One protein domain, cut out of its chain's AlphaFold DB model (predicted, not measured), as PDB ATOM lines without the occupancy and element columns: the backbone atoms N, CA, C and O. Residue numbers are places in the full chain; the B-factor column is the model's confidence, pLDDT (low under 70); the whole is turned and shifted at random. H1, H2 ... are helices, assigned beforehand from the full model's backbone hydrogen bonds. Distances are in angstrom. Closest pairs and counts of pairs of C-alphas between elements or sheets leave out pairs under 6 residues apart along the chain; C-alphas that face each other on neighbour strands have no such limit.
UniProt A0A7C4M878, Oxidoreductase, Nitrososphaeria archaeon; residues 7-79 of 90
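This is residues 7 to 79 of the 90 residues of the protein "Oxidoreductase" of Nitrososphaeria archaeon (UniProt A0A7C4M878). Mostly loops, with little regular structure: helix H2 runs out from a looped end that holds H1, and the chain folds back through H3 at the far end to H4, which packs on the beginning of H2. The 73 printed residues hold four named helices, H1 to H4 in chain order, and no named strand; the class is all helix, with 29 residues in helices. The whole is only just compact, close to loose, with a radius of gyration of the C-alphas of 13.4 A and spans of 38 by 28 by 20 A.

H2, residues 37 to 48, is 17.0 A long from C-alpha 37 at (-18.637, 17.099, -53.759). H3, residues 54 to 61, measures 10.6 A. H4 is residues 67 to 71, ending at C-alpha 71 (-15.643, 18.428, -47.173). H1 is residues 16 to 19.

H2 touches H4 with residues 37 to 42 alone; the closest C-alphas, of Gly 38 and Phe 71, are 4.6 A apart. H3 is apart from H2 and H4. H1 touches no helix. In H2, H3 and H4 every O i to N i+4 pair is within hydrogen-bond range; H1 is too short for such a pair.

The C-alphas farthest apart, of Gly 12 and Glu 55, are 38.7 A apart. The printed part has no cut. The link from H1 to H2, residues 20 to 36, is long. No printed residue is under 70 in pLDDT.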
ATOM      1  N   PRO A   7     -18.925   7.124 -48.306       93.75
ATOM      2  CA  PRO A   7     -20.217   7.041 -48.997       93.75
ATOM      3  C   PRO A   7     -20.459   8.091 -50.089       93.75
ATOM      4  O   PRO A   7     -21.314   7.884 -50.943       93.75
ATOM      5  N   VAL A   8     -19.720   9.204 -50.081       95.38
ATOM      6  CA  VAL A   8     -19.834  10.273 -51.092       95.38
ATOM      7  C   VAL A   8     -18.645  10.314 -52.055       95.38
ATOM      8  O   VAL A   8     -18.588  11.180 -52.925       95.38
ATOM      9  N   THR A   9     -17.701   9.379 -51.922       96.19
ATOM     10  CA  THR A   9     -16.484   9.313 -52.740       96.19
ATOM     11  C   THR A   9     -16.589   8.209 -53.779       96.19
ATOM     12  O   THR A   9     -17.030   7.098 -53.480       96.19
ATOM     13  N   ARG A  10     -16.106   8.476 -54.993       95.94
ATOM     14  CA  ARG A  10     -15.958   7.453 -56.030       95.94
ATOM     15  C   ARG A  10     -15.085   6.289 -55.538       95.94
ATOM     16  O   ARG A  10     -14.012   6.483 -54.967       95.94
ATOM     17  N   GLY A  11     -15.555   5.066 -55.777       94.81
ATOM     18  CA  GLY A  11     -14.828   3.836 -55.460       94.81
ATOM     19  C   GLY A  11     -13.645   3.560 -56.399       94.81
ATOM     20  O   GLY A  11     -13.365   4.314 -57.323       94.81
ATOM     21  N   GLY A  12     -12.949   2.444 -56.161       95.44
ATOM     22  CA  GLY A  12     -11.810   1.984 -56.974       95.44
ATOM     23  C   GLY A  12     -10.498   1.866 -56.194       95.44
ATOM     24  O   GLY A  12      -9.668   1.027 -56.514       95.44
ATOM     25  N   CYS A  13     -10.349   2.611 -55.094       95.19
ATOM     26  CA  CYS A  13      -9.176   2.518 -54.215       95.19
ATOM     27  C   CYS A  13      -9.186   1.295 -53.281       95.19
ATOM     28  O   CYS A  13      -8.266   1.124 -52.493       95.19
ATOM     29  N   GLY A  14     -10.245   0.474 -53.287       95.62
ATOM     30  CA  GLY A  14     -10.367  -0.698 -52.411       95.62
ATOM     31  C   GLY A  14     -10.531  -0.384 -50.914       95.62
ATOM     32  O   GLY A  14     -10.294  -1.272 -50.089       95.62
ATOM     33  N   ALA A  15     -10.921   0.852 -50.572       96.12
ATOM     34  CA  ALA A  15     -11.139   1.349 -49.208       96.12
ATOM     35  C   ALA A  15      -9.917   1.204 -48.275       96.12
ATOM     36  O   ALA A  15     -10.058   0.884 -47.093       96.12
ATOM     37  N   LEU A  16      -8.713   1.462 -48.805       96.38
ATOM     38  CA  LEU A  16      -7.443   1.347 -48.073       96.38
ATOM     39  C   LEU A  16      -7.433   2.130 -46.753       96.38
ATOM     40  O   LEU A  16      -6.982   1.598 -45.746       96.38
ATOM     41  N   CYS A  17      -7.984   3.350 -46.736       96.69
ATOM     42  CA  CYS A  17      -8.065   4.184 -45.534       96.69
ATOM     43  C   CYS A  17      -8.792   3.461 -44.390       96.69
ATOM     44  O   CYS A  17      -8.245   3.296 -43.305       96.69
ATOM     45  N   VAL A  18      -9.999   2.953 -44.654       95.75
ATOM     46  CA  VAL A  18     -10.815   2.284 -43.631       95.75
ATOM     47  C   VAL A  18     -10.160   0.976 -43.182       95.75
ATOM     48  O   VAL A  18     -10.152   0.675 -41.991       95.75
ATOM     49  N   LYS A  19      -9.532   0.239 -44.109       97.00
ATOM     50  CA  LYS A  19      -8.730  -0.957 -43.790       97.00
ATOM     51  C   LYS A  19      -7.518  -0.646 -42.903       97.00
ATOM     52  O   LYS A  19      -7.107  -1.503 -42.133       97.00
ATOM     53  N   ALA A  20      -6.984   0.570 -42.986       97.06
ATOM     54  CA  ALA A  20      -5.916   1.082 -42.131       97.06
ATOM     55  C   ALA A  20      -6.438   1.833 -40.886       97.06
ATOM     56  O   ALA A  20      -5.705   2.621 -40.296       97.06
ATOM     57  N   ALA A  21      -7.700   1.616 -40.491       95.50
ATOM     58  CA  ALA A  21      -8.339   2.236 -39.326       95.50
ATOM     59  C   ALA A  21      -8.394   3.779 -39.352       95.50
ATOM     60  O   ALA A  21      -8.452   4.423 -38.304       95.50
ATOM     61  N   MET A  22      -8.431   4.382 -40.544       95.44
ATOM     62  CA  MET A  22      -8.603   5.827 -40.721       95.44
ATOM     63  C   MET A  22      -9.828   6.153 -41.597       95.44
ATOM     64  O   MET A  22     -10.174   5.389 -42.503       95.44
ATOM     65  N   PRO A  23     -10.518   7.284 -41.363       95.56
ATOM     66  CA  PRO A  23     -11.658   7.670 -42.187       95.56
ATOM     67  C   PRO A  23     -11.225   7.976 -43.626       95.56
ATOM     68  O   PRO A  23     -10.118   8.454 -43.881       95.56
ATOM     69  N   CYS A  24     -12.122   7.732 -44.583       96.38
ATOM     70  CA  CYS A  24     -11.912   8.173 -45.959       96.38
ATOM     71  C   CYS A  24     -11.918   9.705 -46.022       96.38
ATOM     72  O   CYS A  24     -12.853  10.341 -45.532       96.38
ATOM     73  N   THR A  25     -10.903  10.275 -46.671       95.50
ATOM     74  CA  THR A  25     -10.738  11.725 -46.853       95.50
ATOM     75  C   THR A  25     -11.267  12.241 -48.192       95.50
ATOM     76  O   THR A  25     -11.263  13.448 -48.410       95.50
ATOM     77  N   GLY A  26     -11.724  11.366 -49.093       95.81
ATOM     78  CA  GLY A  26     -12.387  11.790 -50.330       95.81
ATOM     79  C   GLY A  26     -11.499  12.056 -51.543       95.81
ATOM     80  O   GLY A  26     -11.884  12.823 -52.419       95.81
ATOM     81  N   CYS A  27     -10.307  11.459 -51.617       95.88
ATOM     82  CA  CYS A  27      -9.324  11.786 -52.660       95.88
ATOM     83  C   CYS A  27      -9.754  11.451 -54.098       95.88
ATOM     84  O   CYS A  27      -9.305  12.117 -55.023       95.88
ATOM     85  N   PHE A  28     -10.621  10.455 -54.302       94.88
ATOM     86  CA  PHE A  28     -11.091  10.061 -55.641       94.88
ATOM     87  C   PHE A  28     -12.211  10.970 -56.173       94.88
ATOM     88  O   PHE A  28     -12.631  10.825 -57.320       94.88
ATOM     89  N   GLY A  29     -12.675  11.924 -55.360       93.56
ATOM     90  CA  GLY A  29     -13.669  12.907 -55.765       93.56
ATOM     91  C   GLY A  29     -15.088  12.341 -55.928       93.56
ATOM     92  O   GLY A  29     -15.392  11.245 -55.442       93.56
ATOM     93  N   PRO A  30     -15.982  13.118 -56.567       95.31
ATOM     94  CA  PRO A  30     -17.405  12.807 -56.675       95.31
ATOM     95  C   PRO A  30     -17.744  11.697 -57.686       95.31
ATOM     96  O   PRO A  30     -16.962  11.346 -58.579       95.31
ATOM     97  N   LEU A  31     -18.964  11.163 -57.553       92.69
ATOM     98  CA  LEU A  31     -19.623  10.343 -58.576       92.69
ATOM     99  C   LEU A  31     -20.050  11.208 -59.777       92.69
ATOM    100  O   LEU A  31     -20.095  12.429 -59.669       92.69
ATOM    101  N   ASP A  32     -20.368  10.573 -60.908       92.19
ATOM    102  CA  ASP A  32     -20.599  11.259 -62.192       92.19
ATOM    103  C   ASP A  32     -21.710  12.325 -62.140       92.19
ATOM    104  O   ASP A  32     -21.570  13.389 -62.734       92.19
ATOM    105  N   GLU A  33     -22.783  12.085 -61.384       92.69
ATOM    106  CA  GLU A  33     -23.923  13.013 -61.269       92.69
ATOM    107  C   GLU A  33     -23.790  14.020 -60.114       92.69
ATOM    108  O   GLU A  33     -24.677  14.842 -59.874       92.69
ATOM    109  N   VAL A  34     -22.688  13.970 -59.359       94.12
ATOM    110  CA  VAL A  34     -22.468  14.858 -58.215       94.12
ATOM    111  C   VAL A  34     -21.655  16.069 -58.660       94.12
ATOM    112  O   VAL A  34     -20.440  16.004 -58.825       94.12
ATOM    113  N   ILE A  35     -22.349  17.200 -58.812       91.06
ATOM    114  CA  ILE A  35     -21.767  18.466 -59.284       91.06
ATOM    115  C   ILE A  35     -20.851  19.098 -58.228       91.06
ATOM    116  O   ILE A  35     -19.760  19.559 -58.547       91.06
ATOM    117  N   ASP A  36     -21.296  19.132 -56.970       93.75
ATOM    118  CA  ASP A  36     -20.519  19.659 -55.849       93.75
ATOM    119  C   ASP A  36     -20.305  18.560 -54.808       93.75
ATOM    120  O   ASP A  36     -21.230  18.127 -54.115       93.75
ATOM    121  N   TYR A  37     -19.051  18.126 -54.702       94.94
ATOM    122  CA  TYR A  37     -18.637  17.099 -53.759       94.94
ATOM    123  C   TYR A  37     -18.893  17.501 -52.302       94.94
ATOM    124  O   TYR A  37     -19.457  16.715 -51.540       94.94
ATOM    125  N   GLY A  38     -18.509  18.717 -51.906       94.12
ATOM    126  CA  GLY A  38     -18.660  19.143 -50.517       94.12
ATOM    127  C   GLY A  38     -20.121  19.410 -50.166       94.12
ATOM    128  O   GLY A  38     -20.568  19.022 -49.089       94.12
ATOM    129  N   GLY A  39     -20.908  19.926 -51.117       94.12
ATOM    130  CA  GLY A  39     -22.361  20.035 -50.962       94.12
ATOM    131  C   GLY A  39     -23.025  18.671 -50.738       94.12
ATOM    132  O   GLY A  39     -23.864  18.516 -49.846       94.12
ATOM    133  N   LYS A  40     -22.603  17.642 -51.486       95.38
ATOM    134  CA  LYS A  40     -23.107  16.274 -51.292       95.38
ATOM    135  C   LYS A  40     -22.645  15.663 -49.968       95.38
ATOM    136  O   LYS A  40     -23.432  14.961 -49.335       95.38
ATOM    137  N   ALA A  41     -21.421  15.956 -49.527       94.75
ATOM    138  CA  ALA A  41     -20.926  15.545 -48.215       94.75
ATOM    139  C   ALA A  41     -21.770  16.141 -47.078       94.75
ATOM    140  O   ALA A  41     -22.190  15.400 -46.193       94.75
ATOM    141  N   VAL A  42     -22.091  17.438 -47.136       93.50
ATOM    142  CA  VAL A  42     -22.975  18.093 -46.155       93.50
ATOM    143  C   VAL A  42     -24.347  17.424 -46.126       93.50
ATOM    144  O   VAL A  42     -24.818  17.060 -45.051       93.50
ATOM    145  N   SER A  43     -24.956  17.192 -47.294       94.00
ATOM    146  CA  SER A  43     -26.242  16.486 -47.393       94.00
ATOM    147  C   SER A  43     -26.185  15.094 -46.757       94.00
ATOM    148  O   SER A  43     -27.102  14.724 -46.034       94.00
ATOM    149  N   TYR A  44     -25.104  14.347 -46.981       94.12
ATOM    150  CA  TYR A  44     -24.898  13.033 -46.377       94.12
ATOM    151  C   TYR A  44     -24.825  13.093 -44.843       94.12
ATOM    152  O   TYR A  44     -25.507  12.318 -44.175       94.12
ATOM    153  N   PHE A  45     -24.042  14.015 -44.273       92.00
ATOM    154  CA  PHE A  45     -23.953  14.148 -42.815       92.00
ATOM    155  C   PHE A  45     -25.271  14.613 -42.203       92.00
ATOM    156  O   PHE A  45     -25.696  14.044 -41.201       92.00
ATOM    157  N   ALA A  46     -25.943  15.583 -42.825       91.19
ATOM    158  CA  ALA A  46     -27.237  16.072 -42.362       91.19
ATOM    159  C   ALA A  46     -28.301  14.961 -42.319       91.19
ATOM    160  O   ALA A  46     -29.122  14.951 -41.414       91.19
ATOM    161  N   SER A  47     -28.262  13.994 -43.243       91.19
ATOM    162  CA  SER A  47     -29.191  12.854 -43.245       91.19
ATOM    163  C   SER A  47     -28.886  11.772 -42.202       91.19
ATOM    164  O   SER A  47     -29.738  10.925 -41.961       91.19
ATOM    165  N   ILE A  48     -27.684  11.750 -41.619       90.50
ATOM    166  CA  ILE A  48     -27.292  10.761 -40.593       90.50
ATOM    167  C   ILE A  48     -27.496  11.297 -39.176       90.50
ATOM    168  O   ILE A  48     -27.643  10.518 -38.236       90.50
ATOM    169  N   VAL A  49     -27.447  12.616 -39.006       87.75
ATOM    170  CA  VAL A  49     -27.665  13.270 -37.715       87.75
ATOM    171  C   VAL A  49     -29.150  13.148 -37.362       87.75
ATOM    172  O   VAL A  49     -29.975  13.917 -37.839       87.75
ATOM    173  N   ASP A  50     -29.478  12.146 -36.547       85.81
ATOM    174  CA  ASP A  50     -30.843  11.826 -36.119       85.81
ATOM    175  C   ASP A  50     -31.157  12.498 -34.774       85.81
ATOM    176  O   ASP A  50     -31.048  11.890 -33.708       85.81
ATOM    177  N   TYR A  51     -31.459  13.796 -34.827       88.00
ATOM    178  CA  TYR A  51     -31.853  14.602 -33.671       88.00
ATOM    179  C   TYR A  51     -33.044  15.483 -34.042       88.00
ATOM    180  O   TYR A  51     -33.112  16.014 -35.150       88.00
ATOM    181  N   THR A  52     -33.979  15.646 -33.108       84.81
ATOM    182  CA  THR A  52     -35.175  16.488 -33.286       84.81
ATOM    183  C   THR A  52     -35.059  17.849 -32.609       84.81
ATOM    184  O   THR A  52     -35.835  18.745 -32.925       84.81
ATOM    185  N   ASP A  53     -34.125  17.995 -31.667       91.88
ATOM    186  CA  ASP A  53     -33.893  19.227 -30.918       91.88
ATOM    187  C   ASP A  53     -32.788  20.076 -31.563       91.88
ATOM    188  O   ASP A  53     -31.725  19.569 -31.930       91.88
ATOM    189  N   GLU A  54     -33.040  21.378 -31.702       88.94
ATOM    190  CA  GLU A  54     -32.140  22.310 -32.386       88.94
ATOM    191  C   GLU A  54     -30.815  22.508 -31.630       88.94
ATOM    192  O   GLU A  54     -29.749  22.535 -32.252       88.94
ATOM    193  N   GLU A  55     -30.835  22.537 -30.293       90.06
ATOM    194  CA  GLU A  55     -29.610  22.705 -29.506       90.06
ATOM    195  C   GLU A  55     -28.700  21.475 -29.596       90.06
ATOM    196  O   GLU A  55     -27.469  21.583 -29.560       90.06
ATOM    197  N   GLU A  56     -29.285  20.278 -29.666       88.31
ATOM    198  CA  GLU A  56     -28.517  19.043 -29.825       88.31
ATOM    199  C   GLU A  56     -27.863  18.959 -31.206       88.31
ATOM    200  O   GLU A  56     -26.693  18.563 -31.307       88.31
ATOM    201  N   ILE A  57     -28.564  19.405 -32.253       88.31
ATOM    202  CA  ILE A  57     -28.023  19.496 -33.615       88.31
ATOM    203  C   ILE A  57     -26.805  20.423 -33.637       88.31
ATOM    204  O   ILE A  57     -25.746  20.023 -34.134       88.31
ATOM    205  N   GLU A  58     -26.901  21.618 -33.045       88.56
ATOM    206  CA  GLU A  58     -25.772  22.552 -32.970       88.56
ATOM    207  C   GLU A  58     -24.578  21.955 -32.217       88.56
ATOM    208  O   GLU A  58     -23.438  22.036 -32.686       88.56
ATOM    209  N   LYS A  59     -24.819  21.274 -31.088       88.69
ATOM    210  CA  LYS A  59     -23.759  20.603 -30.311       88.69
ATOM    211  C   LYS A  59     -23.061  19.503 -31.109       88.69
ATOM    212  O   LYS A  59     -21.860  19.281 -30.930       88.69
ATOM    213  N   VAL A  60     -23.783  18.773 -31.958       88.19
ATOM    214  CA  VAL A  60     -23.213  17.698 -32.785       88.19
ATOM    215  C   VAL A  60     -22.454  18.266 -33.976       88.19
ATOM    216  O   VAL A  60     -21.310  17.865 -34.204       88.19
ATOM    217  N   LEU A  61     -23.050  19.211 -34.704       85.81
ATOM    218  CA  LEU A  61     -22.409  19.861 -35.847       85.81
ATOM    219  C   LEU A  61     -21.177  20.666 -35.419       85.81
ATOM    220  O   LEU A  61     -20.164  20.638 -36.118       85.81
ATOM    221  N   GLY A  62     -21.196  21.261 -34.224       87.00
ATOM    222  CA  GLY A  62     -20.049  21.946 -33.623       87.00
ATOM    223  C   GLY A  62     -18.836  21.046 -33.350       87.00
ATOM    224  O   GLY A  62     -17.727  21.548 -33.177       87.00
ATOM    225  N   LYS A  63     -18.986  19.712 -33.368       89.00
ATOM    226  CA  LYS A  63     -17.840  18.782 -33.284       89.00
ATOM    227  C   LYS A  63     -17.027  18.738 -34.581       89.00
ATOM    228  O   LYS A  63     -15.896  18.249 -34.575       89.00
ATOM    229  N   ILE A  64     -17.578  19.231 -35.690       89.12
ATOM    230  CA  ILE A  64     -16.874  19.357 -36.966       89.12
ATOM    231  C   ILE A  64     -16.079  20.668 -36.937       89.12
ATOM    232  O   ILE A  64     -16.558  21.710 -37.365       89.12
ATOM    233  N   LEU A  65     -14.849  20.594 -36.420       87.25
ATOM    234  CA  LEU A  65     -13.956  21.749 -36.236       87.25
ATOM    235  C   LEU A  65     -13.667  22.529 -37.529       87.25
ATOM    236  O   LEU A  65     -13.618  23.753 -37.506       87.25
ATOM    237  N   ASP A  66     -13.458  21.829 -38.649       90.75
ATOM    238  CA  ASP A  66     -13.176  22.442 -39.952       90.75
ATOM    239  C   ASP A  66     -13.997  21.768 -41.066       90.75
ATOM    240  O   ASP A  66     -13.527  20.833 -41.726       90.75
ATOM    241  N   PRO A  67     -15.240  22.226 -41.296       90.00
ATOM    242  CA  PRO A  67     -16.090  21.692 -42.355       90.00
ATOM    243  C   PRO A  67     -15.482  21.877 -43.751       90.00
ATOM    244  O   PRO A  67     -15.636  21.009 -44.608       90.00
ATOM    245  N   MET A  68     -14.749  22.970 -43.988       90.62
ATOM    246  CA  MET A  68     -14.167  23.263 -45.300       90.62
ATOM    247  C   MET A  68     -13.005  22.324 -45.619       90.62
ATOM    248  O   MET A  68     -12.984  21.715 -46.690       90.62
ATOM    249  N   GLY A  69     -12.062  22.142 -44.695       92.12
ATOM    250  CA  GLY A  69     -10.934  21.227 -44.889       92.12
ATOM    251  C   GLY A  69     -11.323  19.749 -44.863       92.12
ATOM    252  O   GLY A  69     -10.582  18.912 -45.387       92.12
ATOM    253  N   ILE A  70     -12.480  19.403 -44.290       92.94
ATOM    254  CA  ILE A  70     -13.032  18.047 -44.363       92.94
ATOM    255  C   ILE A  70     -13.763  17.849 -45.695       92.94
ATOM    256  O   ILE A  70     -13.378  16.971 -46.462       92.94
ATOM    257  N   PHE A  71     -14.774  18.662 -46.012       93.94
ATOM    258  CA  PHE A  71     -15.643  18.428 -47.173       93.94
ATOM    259  C   PHE A  71     -15.009  18.819 -48.507       93.94
ATOM    260  O   PHE A  71     -15.350  18.227 -49.526       93.94
ATOM    261  N   TYR A  72     -14.070  19.765 -48.519       94.31
ATOM    262  CA  TYR A  72     -13.471  20.298 -49.745       94.31
ATOM    263  C   TYR A  72     -11.964  20.050 -49.860       94.31
ATOM    264  O   TYR A  72     -11.294  20.699 -50.662       94.31
ATOM    265  N   ARG A  73     -11.415  19.074 -49.122       94.25
ATOM    266  CA  ARG A  73      -9.962  18.818 -49.055       94.25
ATOM    267  C   ARG A  73      -9.265  18.734 -50.416       94.25
ATOM    268  O   ARG A  73      -8.169  19.261 -50.573       94.25
ATOM    269  N   TYR A  74      -9.899  18.060 -51.375       94.19
ATOM    270  CA  TYR A  74      -9.364  17.844 -52.726       94.19
ATOM    271  C   TYR A  74     -10.195  18.524 -53.822       94.19
ATOM    272  O   TYR A  74      -9.758  18.609 -54.963       94.19
ATOM    273  N   SER A  75     -11.396  18.998 -53.489       91.88
ATOM    274  CA  SER A  75     -12.400  19.466 -54.450       91.88
ATOM    275  C   SER A  75     -12.704  20.960 -54.344       91.88
ATOM    276  O   SER A  75     -13.535  21.449 -55.106       91.88
ATOM    277  N   LEU A  76     -12.032  21.708 -53.456       91.88
ATOM    278  CA  LEU A  76     -12.271  23.146 -53.283       91.88
ATOM    279  C   LEU A  76     -12.205  23.950 -54.598       91.88
ATOM    280  O   LEU A  76     -13.124  24.730 -54.832       91.88
ATOM    281  N   PRO A  77     -11.219  23.752 -55.502       90.00
ATOM    282  CA  PRO A  77     -11.172  24.507 -56.760       90.00
ATOM    283  C   PRO A  77     -12.352  24.224 -57.700       90.00
ATOM    284  O   PRO A  77     -12.731  25.087 -58.488       90.00
ATOM    285  N   ALA A  78     -12.936  23.026 -57.614       89.94
ATOM    286  CA  ALA A  78     -14.104  22.617 -58.391       89.94
ATOM    287  C   ALA A  78     -15.436  22.927 -57.675       89.94
ATOM    288  O   ALA A  78     -16.504  22.685 -58.235       89.94
ATOM    289  N   SER A  79     -15.387  23.454 -56.448       90.56
ATOM    290  CA  SER A  79     -16.564  23.769 -55.636       90.56
ATOM    291  C   SER A  79     -17.437  24.840 -56.278       90.56
ATOM    292  O   SER A  79     -16.947  25.821 -56.854       90.56
TER     293      SER A  79